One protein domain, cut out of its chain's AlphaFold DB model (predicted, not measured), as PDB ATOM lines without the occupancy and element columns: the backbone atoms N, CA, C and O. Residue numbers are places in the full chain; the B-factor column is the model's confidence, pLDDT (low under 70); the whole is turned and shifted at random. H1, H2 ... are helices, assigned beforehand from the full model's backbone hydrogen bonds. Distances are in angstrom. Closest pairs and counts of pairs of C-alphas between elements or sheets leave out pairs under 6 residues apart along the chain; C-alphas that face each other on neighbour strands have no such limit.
ATOM      1  N   GLY A   2     187.583 223.196 201.094       65.00
ATOM      2  CA  GLY A   2     188.483 223.889 200.154       65.00
ATOM      3  C   GLY A   2     189.540 224.797 200.801       65.00
ATOM      4  O   GLY A   2     190.572 225.041 200.192       65.00
ATOM      5  N   GLY A   3     189.322 225.265 202.038       84.12
ATOM      6  CA  GLY A   3     190.183 226.273 202.678       84.12
ATOM      7  C   GLY A   3     191.634 225.824 202.890       84.12
ATOM      8  O   GLY A   3     192.553 226.472 202.396       84.12
ATOM      9  N   TYR A   4     191.843 224.683 203.556       90.75
ATOM     10  CA  TYR A   4     193.188 224.162 203.843       90.75
ATOM     11  C   TYR A   4     194.004 223.896 202.568       90.75
ATOM     12  O   TYR A   4     195.136 224.363 202.441       90.75
ATOM     13  N   SER A   5     193.433 223.183 201.586       92.44
ATOM     14  CA  SER A   5     194.160 222.862 200.351       92.44
ATOM     15  C   SER A   5     194.420 224.096 199.488       92.44
ATOM     16  O   SER A   5     195.440 224.144 198.798       92.44
ATOM     17  N   ALA A   6     193.532 225.097 199.526       93.25
ATOM     18  CA  ALA A   6     193.732 226.358 198.825       93.25
ATOM     19  C   ALA A   6     194.924 227.130 199.405       93.25
ATOM     20  O   ALA A   6     195.797 227.547 198.644       93.25
ATOM     21  N   VAL A   7     195.013 227.250 200.734       94.38
ATOM     22  CA  VAL A   7     196.149 227.915 201.399       94.38
ATOM     23  C   VAL A   7     197.457 227.172 201.131       94.38
ATOM     24  O   VAL A   7     198.442 227.789 200.731       94.38
ATOM     25  N   LEU A   8     197.458 225.840 201.230       94.19
ATOM     26  CA  LEU A   8     198.642 225.033 200.929       94.19
ATOM     27  C   LEU A   8     199.106 225.199 199.473       94.19
ATOM     28  O   LEU A   8     200.301 225.284 199.196       94.19
ATOM     29  N   THR A   9     198.162 225.274 198.533       95.38
ATOM     30  CA  THR A   9     198.463 225.566 197.125       95.38
ATOM     31  C   THR A   9     199.113 226.942 196.971       95.38
ATOM     32  O   THR A   9     200.071 227.070 196.212       95.38
ATOM     33  N   LYS A  10     198.644 227.962 197.702       95.06
ATOM     34  CA  LYS A  10     199.219 229.317 197.654       95.06
ATOM     35  C   LYS A  10     200.643 229.375 198.203       95.06
ATOM     36  O   LYS A  10     201.493 229.973 197.548       95.06
ATOM     37  N   ILE A  11     200.920 228.699 199.317       95.06
ATOM     38  CA  ILE A  11     202.282 228.586 199.865       95.06
ATOM     39  C   ILE A  11     203.209 227.923 198.842       95.06
ATOM     40  O   ILE A  11     204.230 228.494 198.474       95.06
ATOM     41  N   ARG A  12     202.810 226.772 198.284       95.00
ATOM     42  CA  ARG A  12     203.610 226.060 197.271       95.00
ATOM     43  C   ARG A  12     203.887 226.910 196.031       95.00
ATOM     44  O   ARG A  12     204.971 226.837 195.466       95.00
ATOM     45  N   GLN A  13     202.917 227.719 195.600       94.69
ATOM     46  CA  GLN A  13     203.113 228.661 194.495       94.69
ATOM     47  C   GLN A  13     204.177 229.714 194.835       94.69
ATOM     48  O   GLN A  13     205.034 229.991 193.999       94.69
ATOM     49  N   GLN A  14     204.155 230.279 196.046       94.50
ATOM     50  CA  GLN A  14     205.175 231.234 196.492       94.50
ATOM     51  C   GLN A  14     206.559 230.578 196.597       94.50
ATOM     52  O   GLN A  14     207.528 231.121 196.072       94.50
ATOM     53  N   GLU A  15     206.651 229.384 197.182       94.06
ATOM     54  CA  GLU A  15     207.901 228.618 197.265       94.06
ATOM     55  C   GLU A  15     208.475 228.307 195.881       94.06
ATOM     56  O   GLU A  15     209.678 228.443 195.660       94.06
ATOM     57  N   GLN A  16     207.625 227.918 194.926       96.06
ATOM     58  CA  GLN A  16     208.058 227.634 193.561       96.06
ATOM     59  C   GLN A  16     208.603 228.887 192.868       96.06
ATOM     60  O   GLN A  16     209.629 228.806 192.197       96.06
ATOM     61  N   ARG A  17     207.962 230.049 193.052       95.19
ATOM     62  CA  ARG A  17     208.453 231.334 192.524       95.19
ATOM     63  C   ARG A  17     209.844 231.661 193.069       95.19
ATOM     64  O   ARG A  17     210.746 231.967 192.295       95.19
ATOM     65  N   VAL A  18     210.051 231.492 194.377       94.44
ATOM     66  CA  VAL A  18     211.369 231.678 195.012       94.44
ATOM     67  C   VAL A  18     212.404 230.702 194.449       94.44
ATOM     68  O   VAL A  18     213.514 231.111 194.116       94.44
ATOM     69  N   ARG A  19     212.048 229.421 194.279       95.06
ATOM     70  CA  ARG A  19     212.931 228.411 193.663       95.06
ATOM     71  C   ARG A  19     213.308 228.753 192.223       95.06
ATOM     72  O   ARG A  19     214.419 228.447 191.806       95.06
ATOM     73  N   ASN A  20     212.409 229.404 191.489       96.50
ATOM     74  CA  ASN A  20     212.657 229.896 190.135       96.50
ATOM     75  C   ASN A  20     213.513 231.181 190.110       96.50
ATOM     76  O   ASN A  20     213.769 231.720 189.035       96.50
ATOM     77  N   GLY A  21     213.960 231.681 191.268       94.75
ATOM     78  CA  GLY A  21     214.784 232.884 191.388       94.75
ATOM     79  C   GLY A  21     213.992 234.192 191.419       94.75
ATOM     80  O   GLY A  21     214.595 235.264 191.355       94.75
ATOM     81  N   GLU A  22     212.660 234.144 191.524       96.31
ATOM     82  CA  GLU A  22     211.854 235.353 191.695       96.31
ATOM     83  C   GLU A  22     212.024 235.925 193.106       96.31
ATOM     84  O   GLU A  22     211.959 235.212 194.111       96.31
ATOM     85  N   LYS A  23     212.168 237.249 193.191       93.69
ATOM     86  CA  LYS A  23     212.124 237.963 194.465       93.69
ATOM     87  C   LYS A  23     210.671 238.220 194.858       93.69
ATOM     88  O   LYS A  23     209.918 238.819 194.090       93.69
ATOM     89  N   LEU A  24     210.289 237.792 196.059       93.19
ATOM     90  CA  LEU A  24     208.959 238.064 196.597       93.19
ATOM     91  C   LEU A  24     208.766 239.562 196.850       93.19
ATOM     92  O   LEU A  24     209.693 240.284 197.221       93.19
ATOM     93  N   SER A  25     207.541 240.030 196.624       95.44
ATOM     94  CA  SER A  25     207.149 241.376 197.029       95.44
ATOM     95  C   SER A  25     206.920 241.429 198.541       95.44
ATOM     96  O   SER A  25     206.626 240.413 199.167       95.44
ATOM     97  N   LYS A  26     206.942 242.630 199.131       94.94
ATOM     98  CA  LYS A  26     206.614 242.795 200.556       94.94
ATOM     99  C   LYS A  26     205.228 242.232 200.906       94.94
ATOM    100  O   LYS A  26     205.052 241.588 201.932       94.94
ATOM    101  N   LYS A  27     204.265 242.396 199.993       93.88
ATOM    102  CA  LYS A  27     202.917 241.833 200.116       93.88
ATOM    103  C   LYS A  27     202.921 240.300 200.115       93.88
ATOM    104  O   LYS A  27     202.137 239.701 200.841       93.88
ATOM    105  N   ASP A  28     203.767 239.668 199.300       94.12
ATOM    106  CA  ASP A  28     203.899 238.207 199.273       94.12
ATOM    107  C   ASP A  28     204.468 237.672 200.597       94.12
ATOM    108  O   ASP A  28     203.962 236.674 201.106       94.12
ATOM    109  N   GLU A  29     205.480 238.346 201.154       92.75
ATOM    110  CA  GLU A  29     206.082 238.001 202.450       92.75
ATOM    111  C   GLU A  29     205.068 238.127 203.593       92.75
ATOM    112  O   GLU A  29     204.921 237.212 204.401       92.75
ATOM    113  N   ASP A  30     204.321 239.232 203.630       95.38
ATOM    114  CA  ASP A  30     203.304 239.453 204.657       95.38
ATOM    115  C   ASP A  30     202.168 238.412 204.548       95.38
ATOM    116  O   ASP A  30     201.656 237.930 205.560       95.38
ATOM    117  N   LEU A  31     201.804 238.002 203.324       94.62
ATOM    118  CA  LEU A  31     200.824 236.936 203.093       94.62
ATOM    119  C   LEU A  31     201.321 235.555 203.529       94.62
ATOM    120  O   LEU A  31     200.500 234.758 203.977       94.62
ATOM    121  N   ALA A  32     202.621 235.263 203.430       93.00
ATOM    122  CA  ALA A  32     203.168 233.979 203.869       93.00
ATOM    123  C   ALA A  32     202.899 233.741 205.364       93.00
ATOM    124  O   ALA A  32     202.384 232.689 205.739       93.00
ATOM    125  N   ILE A  33     203.115 234.770 206.190       93.94
ATOM    126  CA  ILE A  33     202.817 234.739 207.630       93.94
ATOM    127  C   ILE A  33     201.320 234.485 207.866       93.94
ATOM    128  O   ILE A  33     200.935 233.674 208.706       93.94
ATOM    129  N   VAL A  34     200.448 235.145 207.096       95.06
ATOM    130  CA  VAL A  34     198.995 234.933 207.191       95.06
ATOM    131  C   VAL A  34     198.618 233.498 206.809       95.06
ATOM    132  O   VAL A  34     197.779 232.892 207.473       95.06
ATOM    133  N   TYR A  35     199.228 232.930 205.767       95.75
ATOM    134  CA  TYR A  35     198.956 231.556 205.347       95.75
ATOM    135  C   TYR A  35     199.347 230.528 206.410       95.75
ATOM    136  O   TYR A  35     198.589 229.583 206.626       95.75
ATOM    137  N   GLU A  36     200.466 230.718 207.108       94.06
ATOM    138  CA  GLU A  36     200.871 229.847 208.220       94.06
ATOM    139  C   GLU A  36     199.826 229.842 209.342       94.06
ATOM    140  O   GLU A  36     199.378 228.776 209.772       94.06
ATOM    141  N   VAL A  37     199.351 231.027 209.740       95.06
ATOM    142  CA  VAL A  37     198.287 231.168 210.747       95.06
ATOM    143  C   VAL A  37     196.997 230.487 210.281       95.06
ATOM    144  O   VAL A  37     196.352 229.780 211.056       95.06
ATOM    145  N   LEU A  38     196.627 230.637 209.005       95.06
ATOM    146  CA  LEU A  38     195.447 229.974 208.445       95.06
ATOM    147  C   LEU A  38     195.576 228.444 208.464       95.06
ATOM    148  O   LEU A  38     194.608 227.763 208.805       95.06
ATOM    149  N   LEU A  39     196.748 227.891 208.131       94.75
ATOM    150  CA  LEU A  39     196.984 226.447 208.214       94.75
ATOM    151  C   LEU A  39     196.850 225.938 209.650       94.75
ATOM    152  O   LEU A  39     196.199 224.914 209.864       94.75
ATOM    153  N   GLU A  40     197.402 226.659 210.629       94.31
ATOM    154  CA  GLU A  40     197.265 226.308 212.044       94.31
ATOM    155  C   GLU A  40     195.796 226.338 212.490       94.31
ATOM    156  O   GLU A  40     195.310 225.406 213.135       94.31
ATOM    157  N   MET A  41     195.055 227.379 212.099       94.12
ATOM    158  CA  MET A  41     193.627 227.499 212.396       94.12
ATOM    159  C   MET A  41     192.833 226.315 211.839       94.12
ATOM    160  O   MET A  41     192.052 225.701 212.569       94.12
ATOM    161  N   PHE A  42     193.066 225.953 210.576       93.19
ATOM    162  CA  PHE A  42     192.412 224.803 209.958       93.19
ATOM    163  C   PHE A  42     192.811 223.480 210.619       93.19
ATOM    164  O   PHE A  42     191.947 222.630 210.830       93.19
ATOM    165  N   ALA A  43     194.083 223.308 210.995       92.06
ATOM    166  CA  ALA A  43     194.559 222.123 211.710       92.06
ATOM    167  C   ALA A  43     193.906 221.974 213.098       92.06
ATOM    168  O   ALA A  43     193.658 220.859 213.549       92.06
ATOM    169  N   ARG A  44     193.551 223.093 213.746       92.31
ATOM    170  CA  ARG A  44     192.774 223.135 214.999       92.31
ATOM    171  C   ARG A  44     191.261 222.955 214.796       92.31
ATOM    172  O   ARG A  44     190.506 223.062 215.760       92.31
ATOM    173  N   GLY A  45     190.804 222.718 213.566       90.38
ATOM    174  CA  GLY A  45     189.387 222.546 213.240       90.38
ATOM    175  C   GLY A  45     188.580 223.846 213.181       90.38
ATOM    176  O   GLY A  45     187.354 223.786 213.091       90.38
ATOM    177  N   ILE A  46     189.236 225.013 213.211       92.75
ATOM    178  CA  ILE A  46     188.573 226.310 213.034       92.75
ATOM    179  C   ILE A  46     188.241 226.483 211.552       92.75
ATOM    180  O   ILE A  46     189.090 226.273 210.685       92.75
TER     181      ILE A  46
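AT A GLANCE: This is residues 2 to 46 of the 139 residues of the protein "DNA polymerase III polC-type" of Mycoplasma putrefaciens (UniProt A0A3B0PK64). Two helices, H1 and then H2, fold back on each other as a helical hairpin that opens towards the loop joining them. The 45 printed residues hold these two named helices and no named strand: the class is all helix. The whole is a rod of 35 by 17 by 12 A, only just compact and close to loose, with a radius of gyration of the C-alphas of 11.2 A.

IN THESE COORDINATES: H1 is residues 3 to 19, 24.6 A long, from C-alpha 3 at (190.183, 226.273, 202.678). H2 is residues 26 to 43, 26.4 A long, and ends at C-alpha 43 at (194.559, 222.123, 211.710).

HOW THE PARTS SIT: H1 and H2 touch, and their closest C-alphas, those of Val 7 and Tyr 35, are 6.1 A apart. They run opposite ways at a steep tilt of 37 degrees, only just past shallow. Every O i to N i+4 pair is within hydrogen-bond range in H1, and 13 of 14 in H2.

THE WHOLE: The C-alphas farthest apart, of Gly 21 and Gly 45, are 35.1 A apart. The link from H1 to H2 is short, and residues 16 to 21, of which 16 to 19 belong to H1, stand free. The printed part has no cut; residue 2 is under 70 in pLDDT.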